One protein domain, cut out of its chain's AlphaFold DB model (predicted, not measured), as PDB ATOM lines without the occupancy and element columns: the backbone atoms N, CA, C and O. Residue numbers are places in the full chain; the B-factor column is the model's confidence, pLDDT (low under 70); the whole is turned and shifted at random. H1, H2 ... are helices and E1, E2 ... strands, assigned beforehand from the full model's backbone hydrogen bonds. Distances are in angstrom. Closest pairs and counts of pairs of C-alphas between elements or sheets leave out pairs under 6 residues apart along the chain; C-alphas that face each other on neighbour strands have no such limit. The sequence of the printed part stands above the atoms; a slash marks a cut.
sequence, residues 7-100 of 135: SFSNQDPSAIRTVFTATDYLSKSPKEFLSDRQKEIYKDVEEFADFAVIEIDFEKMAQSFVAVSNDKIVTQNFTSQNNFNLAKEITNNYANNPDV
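Overview. This is residues 7 to 100 of the 135 residues of the protein "Membrane-associated lipoprotein" of Mycoplasma arginini (UniProt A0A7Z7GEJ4). The model is long and thin-waisted: a ribbon of two antiparallel strands, E2 and E3, makes the waist and joins two loose ends. At one end lie the short helices H1, H2 and H3, with residues 42 to 51 returning to E3; at the other end a second two-stranded ribbon, E1 and E4, comes together with H4, H5 and H6. The printed part has 94 residues with six named helices and four named strands, in the order E1 E2 H1 H2 H3 E3 H4 E4 H5 H6, and its class is mixed, helices and strands. Each sheet has two strands, antiparallel, with order E2 - E3 in the one and E1 - E4 in the other. The whole is only just loose, close to extended, with a radius of gyration of the C-alphas of 18.5 A and spans of 54 by 30 by 24 A.

Arrangement. Start with E2, residues 16 to 21, and E3, residues 52 to 56, antiparallel neighbours at 161 degrees between their directions. Look at N 19 and O 53, within hydrogen-bond range at 2.8 A, and at N 55 and O 17, also 2.8 A. A tight link with 0 residues between leads from E2 to H1, residues 22 to 26; the closest C-alphas of H1 and E3, those of Ala 22 and Ala 52, are 6.1 A apart. Go on to H2, residues 30 to 33, which H1 meets only through their link. H2 and H3, residues 36 to 41, touch only at the corner, and only just, with 3 pairs of C-alphas within 8 A; the closest are those of Lys 31 and Lys 39, 5.3 A apart. Beyond the other end of E3, find H4, residues 58 to 63, after a tight link. H4 and H6, residues 86 to 90, only just touch, with 3 pairs of C-alphas within 8 A, the closest those of Phe 58 and Ala 87 at 6.0 A. The second sheet pairs E1, residues 7 to 10, with E4, residues 65 to 69, antiparallel at 163 degrees; N 9 and O 66 are 2.9 A apart, and N 66 and O 9 are 2.8 A apart. E4 and H5, residues 76 to 79, are near each other, with 6 pairs of C-alphas within 10 A. Among the pairs that stay apart are E1 and E2, and H3 and H6. In H6 every O i to N i+4 pair is within hydrogen-bond range, against 1 of 2 in H3, 1 of 2 in H4 and 0 of 1 in H1, where 2 of 2 O i to N i+3 pairs are within range; H2 and H5 are too short for an O i to N i+4 pair.

Along the chain. Find C-alpha 16 at (124.889, 209.127, 114.683); from there E2 runs 14.0 A to C-alpha 21 at (131.835, 197.964, 109.885). E3 comes back over 12.9 A from C-alpha 52 to C-alpha 56. E4 is 13.3 A long and E1 10.3 A, beginning at C-alpha 7. H3 measures 9.1 A, H4 8.8 A and H1 7.8 A; H2 and H6 are 6.1 A each and H5 5.2 A. H6 ends at C-alpha 90, at (113.828, 204.550, 120.334).

Size, cuts and confidence. The two C-alphas farthest apart, those of Asp 44 and Ser 80, are 54.2 A from each other. The printed part, residues 7 to 100, has no cut, and no link between named elements is long. The mean pLDDT of the printed part is 85.8; look for values under 70 at residues 24, 26, 47 to 49 and 82.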
ATOM      1  N   SER A   7     108.744 206.018 113.740       92.19
ATOM      2  CA  SER A   7     110.066 206.297 113.190       92.19
ATOM      3  C   SER A   7     110.573 207.629 113.719       92.19
ATOM      4  O   SER A   7     109.861 208.633 113.660       92.19
ATOM      5  N   PHE A   8     111.818 207.651 114.185       91.88
ATOM      6  CA  PHE A   8     112.503 208.857 114.636       91.88
ATOM      7  C   PHE A   8     113.575 209.228 113.617       91.88
ATOM      8  O   PHE A   8     114.367 208.388 113.201       91.88
ATOM      9  N   SER A   9     113.607 210.495 113.225       91.19
ATOM     10  CA  SER A   9     114.654 211.052 112.368       91.19
ATOM     11  C   SER A   9     115.258 212.282 113.023       91.19
ATOM     12  O   SER A   9     114.563 213.042 113.697       91.19
ATOM     13  N   ASN A  10     116.555 212.477 112.831       89.19
ATOM     14  CA  ASN A  10     117.295 213.623 113.332       89.19
ATOM     15  C   ASN A  10     118.030 214.287 112.160       89.19
ATOM     16  O   ASN A  10     118.408 213.619 111.199       89.19
ATOM     17  N   GLN A  11     118.149 215.612 112.217       82.44
ATOM     18  CA  GLN A  11     118.745 216.422 111.150       82.44
ATOM     19  C   GLN A  11     120.222 216.754 111.412       82.44
ATOM     20  O   GLN A  11     120.869 217.345 110.551       82.44
ATOM     21  N   ASP A  12     120.755 216.405 112.586       88.44
ATOM     22  CA  ASP A  12     122.164 216.563 112.932       88.44
ATOM     23  C   ASP A  12     122.936 215.284 112.554       88.44
ATOM     24  O   ASP A  12     122.887 214.280 113.270       88.44
ATOM     25  N   PRO A  13     123.702 215.295 111.451       85.69
ATOM     26  CA  PRO A  13     124.469 214.125 111.037       85.69
ATOM     27  C   PRO A  13     125.556 213.729 112.051       85.69
ATOM     28  O   PRO A  13     126.098 212.636 111.949       85.69
ATOM     29  N   SER A  14     125.888 214.585 113.026       90.25
ATOM     30  CA  SER A  14     126.852 214.282 114.091       90.25
ATOM     31  C   SER A  14     126.255 213.510 115.273       90.25
ATOM     32  O   SER A  14     126.998 213.133 116.185       90.25
ATOM     33  N   ALA A  15     124.935 213.294 115.284       91.31
ATOM     34  CA  ALA A  15     124.241 212.559 116.335       91.31
ATOM     35  C   ALA A  15     124.341 211.033 116.171       91.31
ATOM     36  O   ALA A  15     124.098 210.297 117.125       91.31
ATOM     37  N   ILE A  16     124.706 210.551 114.979       90.75
ATOM     38  CA  ILE A  16     124.889 209.127 114.683       90.75
ATOM     39  C   ILE A  16     126.252 208.943 114.026       90.75
ATOM     40  O   ILE A  16     126.571 209.611 113.044       90.75
ATOM     41  N   ARG A  17     127.054 208.013 114.540       92.62
ATOM     42  CA  ARG A  17     128.372 207.697 113.983       92.62
ATOM     43  C   ARG A  17     128.576 206.197 113.887       92.62
ATOM     44  O   ARG A  17     128.324 205.461 114.835       92.62
ATOM     45  N   THR A  18     129.128 205.748 112.769       89.81
ATOM     46  CA  THR A  18     129.606 204.373 112.631       89.81
ATOM     47  C   THR A  18     130.967 204.232 113.310       89.81
ATOM     48  O   THR A  18     131.908 204.965 113.003       89.81
ATOM     49  N   VAL A  19     131.061 203.317 114.269       87.56
ATOM     50  CA  VAL A  19     132.303 202.989 114.985       87.56
ATOM     51  C   VAL A  19     133.055 201.879 114.267       87.56
ATOM     52  O   VAL A  19     134.282 201.892 114.228       87.56
ATOM     53  N   PHE A  20     132.308 200.925 113.719       82.25
ATOM     54  CA  PHE A  20     132.849 199.715 113.132       82.25
ATOM     55  C   PHE A  20     131.939 199.212 112.012       82.25
ATOM     56  O   PHE A  20     130.715 199.212 112.167       82.25
ATOM     57  N   THR A  21     132.534 198.738 110.920       83.50
ATOM     58  CA  THR A  21     131.835 197.964 109.885       83.50
ATOM     59  C   THR A  21     132.626 196.712 109.564       83.50
ATOM     60  O   THR A  21     133.844 196.780 109.445       83.50
ATOM     61  N   ALA A  22     131.956 195.578 109.353       73.75
ATOM     62  CA  ALA A  22     132.624 194.310 109.052       73.75
ATOM     63  C   ALA A  22     133.597 194.375 107.857       73.75
ATOM     64  O   ALA A  22     134.552 193.604 107.801       73.75
ATOM     65  N   THR A  23     133.425 195.327 106.931       74.44
ATOM     66  CA  THR A  23     134.375 195.570 105.834       74.44
ATOM     67  C   THR A  23     135.778 195.942 106.309       74.44
ATOM     68  O   THR A  23     136.739 195.699 105.583       74.44
ATOM     69  N   ASP A  24     135.930 196.474 107.523       67.12
ATOM     70  CA  ASP A  24     137.232 196.809 108.106       67.12
ATOM     71  C   ASP A  24     138.124 195.554 108.245       67.12
ATOM     72  O   ASP A  24     139.347 195.649 108.090       67.12
ATOM     73  N   TYR A  25     137.524 194.364 108.413       70.44
ATOM     74  CA  TYR A  25     138.228 193.072 108.442       70.44
ATOM     75  C   TYR A  25     138.791 192.628 107.098       70.44
ATOM     76  O   TYR A  25     139.739 191.850 107.064       70.44
ATOM     77  N   LEU A  26     138.287 193.142 105.972       69.56
ATOM     78  CA  LEU A  26     138.906 192.850 104.674       69.56
ATOM     79  C   LEU A  26     140.347 193.380 104.603       69.56
ATOM     80  O   LEU A  26     141.119 192.962 103.744       69.56
ATOM     81  N   SER A  27     140.702 194.303 105.500       75.44
ATOM     82  CA  SER A  27     142.014 194.944 105.560       75.44
ATOM     83  C   SER A  27     142.805 194.667 106.845       75.44
ATOM     84  O   SER A  27     143.972 195.054 106.911       75.44
ATOM     85  N   LYS A  28     142.205 194.022 107.859       78.19
ATOM     86  CA  LYS A  28     142.781 193.812 109.203       78.19
ATOM     87  C   LYS A  28     142.376 192.463 109.792       78.19
ATOM     88  O   LYS A  28     141.276 191.986 109.539       78.19
ATOM     89  N   SER A  29     143.224 191.871 110.634       82.00
ATOM     90  CA  SER A  29     142.911 190.571 111.252       82.00
ATOM     91  C   SER A  29     141.845 190.709 112.358       82.00
ATOM     92  O   SER A  29     141.914 191.665 113.142       82.00
ATOM     93  N   PRO A  30     140.901 189.751 112.512       77.56
ATOM     94  CA  PRO A  30     139.848 189.770 113.528       77.56
ATOM     95  C   PRO A  30     140.306 190.042 114.957       77.56
ATOM     96  O   PRO A  30     139.679 190.799 115.704       77.56
ATOM     97  N   LYS A  31     141.465 189.492 115.314       83.00
ATOM     98  CA  LYS A  31     142.072 189.647 116.636       83.00
ATOM     99  C   LYS A  31     142.417 191.091 117.002       83.00
ATOM    100  O   LYS A  31     142.510 191.402 118.186       83.00
ATOM    101  N   GLU A  32     142.586 191.991 116.035       82.56
ATOM    102  CA  GLU A  32     142.920 193.396 116.312       82.56
ATOM    103  C   GLU A  32     141.825 194.128 117.102       82.56
ATOM    104  O   GLU A  32     142.116 195.109 117.783       82.56
ATOM    105  N   PHE A  33     140.597 193.607 117.084       79.88
ATOM    106  CA  PHE A  33     139.423 194.187 117.742       79.88
ATOM    107  C   PHE A  33     139.061 193.475 119.052       79.88
ATOM    108  O   PHE A  33     138.087 193.828 119.714       79.88
ATOM    109  N   LEU A  34     139.841 192.463 119.436       82.62
ATOM    110  CA  LEU A  34     139.643 191.697 120.659       82.62
ATOM    111  C   LEU A  34     140.432 192.307 121.826       82.62
ATOM    112  O   LEU A  34     141.468 192.950 121.639       82.62
ATOM    113  N   SER A  35     139.983 192.062 123.058       86.88
ATOM    114  CA  SER A  35     140.807 192.351 124.243       86.88
ATOM    115  C   SER A  35     142.082 191.496 124.252       86.88
ATOM    116  O   SER A  35     142.114 190.418 123.658       86.88
ATOM    117  N   ASP A  36     143.124 191.916 124.975       90.81
ATOM    118  CA  ASP A  36     144.416 191.206 124.978       90.81
ATOM    119  C   ASP A  36     144.305 189.740 125.418       90.81
ATOM    120  O   ASP A  36     144.954 188.860 124.857       90.81
ATOM    121  N   ARG A  37     143.402 189.443 126.360       91.50
ATOM    122  CA  ARG A  37     143.099 188.063 126.759       91.50
ATOM    123  C   ARG A  37     142.468 187.256 125.621       91.50
ATOM    124  O   ARG A  37     142.801 186.090 125.438       91.50
ATOM    125  N   GLN A  38     141.523 187.847 124.895       87.06
ATOM    126  CA  GLN A  38     140.827 187.186 123.790       87.06
ATOM    127  C   GLN A  38     141.751 186.985 122.584       87.06
ATOM    128  O   GLN A  38     141.647 185.955 121.927       87.06
ATOM    129  N   LYS A  39     142.691 187.909 122.338       89.69
ATOM    130  CA  LYS A  39     143.714 187.768 121.291       89.69
ATOM    131  C   LYS A  39     144.519 186.485 121.438       89.69
ATOM    132  O   LYS A  39     144.740 185.824 120.436       89.69
ATOM    133  N   GLU A  40     144.918 186.113 122.656       90.19
ATOM    134  CA  GLU A  40     145.664 184.865 122.875       90.19
ATOM    135  C   GLU A  40     144.784 183.624 122.668       90.19
ATOM    136  O   GLU A  40     145.217 182.657 122.046       90.19
ATOM    137  N   ILE A  41     143.537 183.653 123.154       90.81
ATOM    138  CA  ILE A  41     142.597 182.521 123.047       90.81
ATOM    139  C   ILE A  41     142.203 182.255 121.586       90.81
ATOM    140  O   ILE A  41     142.062 181.100 121.192       90.81
ATOM    141  N   TYR A  42     142.028 183.312 120.791       85.88
ATOM    142  CA  TYR A  42     141.506 183.255 119.421       85.88
ATOM    143  C   TYR A  42     142.552 183.626 118.360       85.88
ATOM    144  O   TYR A  42     142.193 184.024 117.257       85.88
ATOM    145  N   LYS A  43     143.849 183.508 118.673       85.75
ATOM    146  CA  LYS A  43     144.948 183.960 117.796       85.75
ATOM    147  C   LYS A  43     144.961 183.339 116.396       85.75
ATOM    148  O   LYS A  43     145.476 183.975 115.478       85.75
ATOM    149  N   ASP A  44     144.395 182.138 116.275       86.25
ATOM    150  CA  ASP A  44     144.337 181.334 115.048       86.25
ATOM    151  C   ASP A  44     142.927 181.314 114.419       86.25
ATOM    152  O   ASP A  44     142.673 180.557 113.483       86.25
ATOM    153  N   VAL A  45     141.986 182.112 114.942       81.19
ATOM    154  CA  VAL A  45     140.612 182.207 114.432       81.19
ATOM    155  C   VAL A  45     140.479 183.464 113.581       81.19
ATOM    156  O   VAL A  45     140.534 184.582 114.088       81.19
ATOM    157  N   GLU A  46     140.264 183.271 112.282       72.81
ATOM    158  CA  GLU A  46     140.039 184.350 111.305       72.81
ATOM    159  C   GLU A  46     138.549 184.460 110.903       72.81
ATOM    160  O   GLU A  46     138.201 185.143 109.942       72.81
ATOM    161  N   GLU A  47     137.648 183.785 111.627       67.19
ATOM    162  CA  GLU A  47     136.200 183.890 111.426       67.19
ATOM    163  C   GLU A  47     135.617 185.071 112.207       67.19
ATOM    164  O   GLU A  47     135.930 185.281 113.381       67.19
ATOM    165  N   PHE A  48     134.719 185.819 111.565       66.88
ATOM    166  CA  PHE A  48     134.014 186.927 112.192       66.88
ATOM    167  C   PHE A  48     132.581 187.047 111.661       66.88
ATOM    168  O   PHE A  48     132.314 186.744 110.498       66.88
ATOM    169  N   ALA A  49     131.649 187.466 112.518       67.12
ATOM    170  CA  ALA A  49     130.257 187.687 112.136       67.12
ATOM    171  C   ALA A  49     130.096 189.055 111.459       67.12
ATOM    172  O   ALA A  49     130.614 190.050 111.954       67.12
ATOM    173  N   ASP A  50     129.355 189.129 110.354       71.62
ATOM    174  CA  ASP A  50     129.048 190.409 109.712       71.62
ATOM    175  C   ASP A  50     128.148 191.254 110.628       71.62
ATOM    176  O   ASP A  50     126.973 190.939 110.831       71.62
ATOM    177  N   PHE A  51     128.719 192.295 111.235       76.12
ATOM    178  CA  PHE A  51     127.980 193.291 111.997       76.12
ATOM    179  C   PHE A  51     128.600 194.681 111.855       76.12
ATOM    180  O   PHE A  51     129.779 194.850 111.529       76.12
ATOM    181  N   ALA A  52     127.791 195.695 112.142       83.62
ATOM    182  CA  ALA A  52     128.230 197.072 112.287       83.62
ATOM    183  C   ALA A  52     127.974 197.537 113.720       83.62
ATOM    184  O   ALA A  52     127.001 197.128 114.348       83.62
ATOM    185  N   VAL A  53     128.841 198.412 114.227       84.81
ATOM    186  CA  VAL A  53     128.612 199.111 115.493       84.81
ATOM    187  C   VAL A  53     128.338 200.564 115.169       84.81
ATOM    188  O   VAL A  53     129.190 201.254 114.601       84.81
ATOM    189  N   ILE A  54     127.155 201.027 115.550       90.25
ATOM    190  CA  ILE A  54     126.772 202.432 115.491       90.25
ATOM    191  C   ILE A  54     126.693 202.995 116.906       90.25
ATOM    192  O   ILE A  54     126.275 202.321 117.844       90.25
ATOM    193  N   GLU A  55     127.104 204.243 117.050       91.56
ATOM    194  CA  GLU A  55     126.964 205.034 118.261       91.56
ATOM    195  C   GLU A  55     125.926 206.121 117.999       91.56
ATOM    196  O   GLU A  55     125.960 206.784 116.958       91.56
ATOM    197  N   ILE A  56     124.999 206.282 118.941       91.62
ATOM    198  CA  ILE A  56     123.932 207.275 118.875       91.62
ATOM    199  C   ILE A  56     124.047 208.177 120.099       91.62
ATOM    200  O   ILE A  56     123.962 207.715 121.237       91.62
ATOM    201  N   ASP A  57     124.206 209.472 119.855       92.81
ATOM    202  CA  ASP A  57     124.184 210.510 120.875       92.81
ATOM    203  C   ASP A  57     122.744 211.010 121.049       92.81
ATOM    204  O   ASP A  57     122.245 211.861 120.304       92.81
ATOM    205  N   PHE A  58     122.048 210.450 122.038       91.12
ATOM    206  CA  PHE A  58     120.661 210.815 122.310       91.12
ATOM    207  C   PHE A  58     120.502 212.246 122.839       91.12
ATOM    208  O   PHE A  58     119.416 212.808 122.690       91.12
ATOM    209  N   GLU A  59     121.548 212.855 123.410       90.12
ATOM    210  CA  GLU A  59     121.501 214.247 123.867       90.12
ATOM    211  C   GLU A  59     121.468 215.195 122.671       90.12
ATOM    212  O   GLU A  59     120.618 216.085 122.613       90.12
ATOM    213  N   LYS A  60     122.323 214.961 121.668       91.19
ATOM    214  CA  LYS A  60     122.255 215.682 120.388       91.19
ATOM    215  C   LYS A  60     120.959 215.401 119.649       91.19
ATOM    216  O   LYS A  60     120.323 216.332 119.153       91.19
ATOM    217  N   MET A  61     120.521 214.138 119.613       90.50
ATOM    218  CA  MET A  61     119.266 213.800 118.946       90.50
ATOM    219  C   MET A  61     118.059 214.521 119.553       90.50
ATOM    220  O   MET A  61     117.183 214.981 118.820       90.50
ATOM    221  N   ALA A  62     118.023 214.647 120.882       87.81
ATOM    222  CA  ALA A  62     116.931 215.291 121.602       87.81
ATOM    223  C   ALA A  62     116.799 216.795 121.308       87.81
ATOM    224  O   ALA A  62     115.715 217.344 121.500       87.81
ATOM    225  N   GLN A  63     117.848 217.457 120.804       87.69
ATOM    226  CA  GLN A  63     117.792 218.877 120.435       87.69
ATOM    227  C   GLN A  63     116.866 219.134 119.239       87.69
ATOM    228  O   GLN A  63     116.258 220.199 119.149       87.69
ATOM    229  N   SER A  64     116.760 218.177 118.310       88.00
ATOM    230  CA  SER A  64     115.907 218.301 117.125       88.00
ATOM    231  C   SER A  64     115.624 216.936 116.503       88.00
ATOM    232  O   SER A  64     116.465 216.370 115.809       88.00
ATOM    233  N   PHE A  65     114.425 216.397 116.711       91.75
ATOM    234  CA  PHE A  65     113.987 215.170 116.045       91.75
ATOM    235  C   PHE A  65     112.570 215.309 115.492       91.75
ATOM    236  O   PHE A  65     111.757 216.098 115.975       91.75
ATOM    237  N   VAL A  66     112.266 214.504 114.478       93.88
ATOM    238  CA  VAL A  66     110.917 214.328 113.942       93.88
ATOM    239  C   VAL A  66     110.496 212.889 114.190       93.88
ATOM    240  O   VAL A  66     111.175 211.963 113.743       93.88
ATOM    241  N   ALA A  67     109.377 212.715 114.893       93.50
ATOM    242  CA  ALA A  67     108.726 211.425 115.064       93.50
ATOM    243  C   ALA A  67     107.539 211.315 114.101       93.50
ATOM    244  O   ALA A  67     106.674 212.198 114.072       93.50
ATOM    245  N   VAL A  68     107.493 210.229 113.331       94.19
ATOM    246  CA  VAL A  68     106.410 209.922 112.392       94.19
ATOM    247  C   VAL A  68     105.825 208.561 112.734       94.19
ATOM    248  O   VAL A  68     106.553 207.576 112.815       94.19
ATOM    249  N   SER A  69     104.509 208.501 112.901       94.12
ATOM    250  CA  SER A  69     103.762 207.251 113.038       94.12
ATOM    251  C   SER A  69     102.557 207.303 112.115       94.12
ATOM    252  O   SER A  69     101.899 208.340 112.021       94.12
ATOM    253  N   ASN A  70     102.311 206.215 111.383       93.31
ATOM    254  CA  ASN A  70     101.237 206.138 110.392       93.31
ATOM    255  C   ASN A  70     101.153 207.376 109.473       93.31
ATOM    256  O   ASN A  70     100.096 207.989 109.317       93.31
ATOM    257  N   ASP A  71     102.307 207.777 108.929       91.50
ATOM    258  CA  ASP A  71     102.469 208.925 108.026       91.50
ATOM    259  C   ASP A  71     102.069 210.292 108.632       91.50
ATOM    260  O   ASP A  71     101.907 211.282 107.918       91.50
ATOM    261  N   LYS A  72     101.935 210.376 109.963       93.94
ATOM    262  CA  LYS A  72     101.606 211.599 110.707       93.94
ATOM    263  C   LYS A  72     102.755 212.017 111.613       93.94
ATOM    264  O   LYS A  72     103.359 211.189 112.291       93.94
ATOM    265  N   ILE A  73     103.011 213.323 111.674       94.75
ATOM    266  CA  ILE A  73     103.982 213.904 112.607       94.75
ATOM    267  C   ILE A  73     103.403 213.858 114.028       94.75
ATOM    268  O   ILE A  73     102.348 214.430 114.309       94.75
ATOM    269  N   VAL A  74     104.121 213.180 114.923       93.56
ATOM    270  CA  VAL A  74     103.728 212.931 116.319       93.56
ATOM    271  C   VAL A  74     104.782 213.404 117.328       93.56
ATOM    272  O   VAL A  74     104.695 213.068 118.505       93.56
ATOM    273  N   THR A  75     105.763 214.210 116.908       92.56
ATOM    274  CA  THR A  75     106.863 214.719 117.756       92.56
ATOM    275  C   THR A  75     106.377 215.326 119.078       92.56
ATOM    276  O   THR A  75     106.959 215.068 120.130       92.56
ATOM    277  N   GLN A  76     105.271 216.074 119.048       91.00
ATOM    278  CA  GLN A  76     104.677 216.709 120.228       91.00
ATOM    279  C   GLN A  76     104.276 215.725 121.337       91.00
ATOM    280  O   GLN A  76     104.270 216.105 122.508       91.00
ATOM    281  N   ASN A  77     103.982 214.463 120.998       90.31
ATOM    282  CA  ASN A  77     103.615 213.431 121.975       90.31
ATOM    283  C   ASN A  77     104.785 213.080 122.903       90.31
ATOM    284  O   ASN A  77     104.569 212.565 123.997       90.31
ATOM    285  N   PHE A  78     106.007 213.360 122.458       87.62
ATOM    286  CA  PHE A  78     107.245 213.027 123.140       87.62
ATOM    287  C   PHE A  78     107.830 214.244 123.858       87.62
ATOM    288  O   PHE A  78     108.114 214.179 125.050       87.62
ATOM    289  N   THR A  79     107.922 215.389 123.178       82.50
ATOM    290  CA  THR A  79     108.520 216.614 123.743       82.50
ATOM    291  C   THR A  79     107.703 217.240 124.876       82.50
ATOM    292  O   THR A  79     108.254 217.982 125.683       82.50
ATOM    293  N   SER A  80     106.407 216.930 124.973       77.31
ATOM    294  CA  SER A  80     105.519 217.468 126.017       77.31
ATOM    295  C   SER A  80     105.584 216.697 127.345       77.31
ATOM    296  O   SER A  80     104.901 217.065 128.301       77.31
ATOM    297  N   GLN A  81     106.352 215.604 127.424       78.06
ATOM    298  CA  GLN A  81     106.423 214.770 128.624       78.06
ATOM    299  C   GLN A  81     107.551 215.235 129.557       78.06
ATOM    300  O   GLN A  81     108.715 215.256 129.170       78.06
ATOM    301  N   ASN A  82     107.228 215.514 130.827       65.56
ATOM    302  CA  ASN A  82     108.196 215.987 131.835       65.56
ATOM    303  C   ASN A  82     109.376 215.028 132.102       65.56
ATOM    304  O   ASN A  82     110.390 215.464 132.632       65.56
ATOM    305  N   ASN A  83     109.254 213.744 131.747       72.25
ATOM    306  CA  ASN A  83     110.291 212.716 131.925       72.25
ATOM    307  C   ASN A  83     110.611 211.991 130.607       72.25
ATOM    308  O   ASN A  83     110.896 210.792 130.608       72.25
ATOM    309  N   PHE A  84     110.495 212.692 129.477       81.88
ATOM    310  CA  PHE A  84     110.794 212.112 128.176       81.88
ATOM    311  C   PHE A  84     112.232 211.578 128.123       81.88
ATOM    312  O   PHE A  84     113.188 212.299 128.402       81.88
ATOM    313  N   ASN A  85     112.382 210.311 127.739       89.06
ATOM    314  CA  ASN A  85     113.678 209.682 127.521       89.06
ATOM    315  C   ASN A  85     113.718 209.114 126.100       89.06
ATOM    316  O   ASN A  85     113.222 208.017 125.845       89.06
ATOM    317  N   LEU A  86     114.324 209.869 125.182       90.06
ATOM    318  CA  LEU A  86     114.410 209.509 123.767       90.06
ATOM    319  C   LEU A  86     115.108 208.160 123.546       90.06
ATOM    320  O   LEU A  86     114.664 207.375 122.713       90.06
ATOM    321  N   ALA A  87     116.154 207.860 124.325       91.50
ATOM    322  CA  ALA A  87     116.851 206.579 124.252       91.50
ATOM    323  C   ALA A  87     115.908 205.422 124.590       91.50
ATOM    324  O   ALA A  87     115.885 204.407 123.896       91.50
ATOM    325  N   LYS A  88     115.085 205.585 125.630       91.75
ATOM    326  CA  LYS A  88     114.096 204.587 126.038       91.75
ATOM    327  C   LYS A  88     113.030 204.370 124.964       91.75
ATOM    328  O   LYS A  88     112.709 203.219 124.694       91.75
ATOM    329  N   GLU A  89     112.513 205.433 124.355       91.06
ATOM    330  CA  GLU A  89     111.490 205.321 123.307       91.06
ATOM    331  C   GLU A  89     112.043 204.667 122.035       91.06
ATOM    332  O   GLU A  89     111.465 203.706 121.538       91.06
ATOM    333  N   ILE A  90     113.208 205.114 121.546       90.50
ATOM    334  CA  ILE A  90     113.828 204.550 120.334       90.50
ATOM    335  C   ILE A  90     114.213 203.080 120.534       90.50
ATOM    336  O   ILE A  90     114.031 202.261 119.637       90.50
ATOM    337  N   THR A  91     114.739 202.725 121.709       90.25
ATOM    338  CA  THR A  91     115.217 201.362 121.988       90.25
ATOM    339  C   THR A  91     114.147 200.454 122.593       90.25
ATOM    340  O   THR A  91     114.469 199.345 123.010       90.25
ATOM    341  N   ASN A  92     112.887 200.889 122.699       90.50
ATOM    342  CA  ASN A  92     111.832 200.156 123.414       90.50
ATOM    343  C   ASN A  92     112.248 199.717 124.832       90.50
ATOM    344  O   ASN A  92     111.926 198.619 125.293       90.50
ATOM    345  N   ASN A  93     112.999 200.573 125.531       92.19
ATOM    346  CA  ASN A  93     113.552 200.311 126.857       92.19
ATOM    347  C   ASN A  93     114.417 199.036 126.926       92.19
ATOM    348  O   ASN A  93     114.457 198.386 127.973       92.19
ATOM    349  N   TYR A  94     115.100 198.682 125.828       91.19
ATOM    350  CA  TYR A  94     115.873 197.445 125.694       91.19
ATOM    351  C   TYR A  94     116.785 197.201 126.898       91.19
ATOM    352  O   TYR A  94     116.706 196.143 127.509       91.19
ATOM    353  N   ALA A  95     117.564 198.200 127.331       90.38
ATOM    354  CA  ALA A  95     118.501 198.077 128.455       90.38
ATOM    355  C   ALA A  95     117.871 197.542 129.759       90.38
ATOM    356  O   ALA A  95     118.531 196.822 130.503       90.38
ATOM    357  N   ASN A  96     116.594 197.843 130.012       93.81
ATOM    358  CA  ASN A  96     115.876 197.431 131.222       93.81
ATOM    359  C   ASN A  96     114.922 196.244 130.990       93.81
ATOM    360  O   ASN A  96     114.134 195.922 131.878       93.81
ATOM    361  N   ASN A  97     114.950 195.612 129.812       90.94
ATOM    362  CA  ASN A  97     114.083 194.489 129.462       90.94
ATOM    363  C   ASN A  97     114.917 193.247 129.079       90.94
ATOM    364  O   ASN A  97     115.084 192.945 127.896       90.94
ATOM    365  N   PRO A  98     115.462 192.516 130.068       88.25
ATOM    366  CA  PRO A  98     116.380 191.399 129.825       88.25
ATOM    367  C   PRO A  98     115.738 190.222 129.078       88.25
ATOM    368  O   PRO A  98     116.435 189.411 128.465       88.25
ATOM    369  N   ASP A  99     114.410 190.117 129.098       85.19
ATOM    370  CA  ASP A  99     113.693 189.035 128.426       85.19
ATOM    371  C   ASP A  99     113.758 189.150 126.901       85.19
ATOM    372  O   ASP A  99     113.758 188.123 126.217       85.19
ATOM    373  N   VAL A 100     113.875 190.378 126.378       81.94
ATOM    374  CA  VAL A 100     113.994 190.657 124.937       81.94
ATOM    375  C   VAL A 100     115.438 190.860 124.483       81.94
ATOM    376  O   VAL A 100     115.668 191.114 123.302       81.94
TER     377      VAL A 100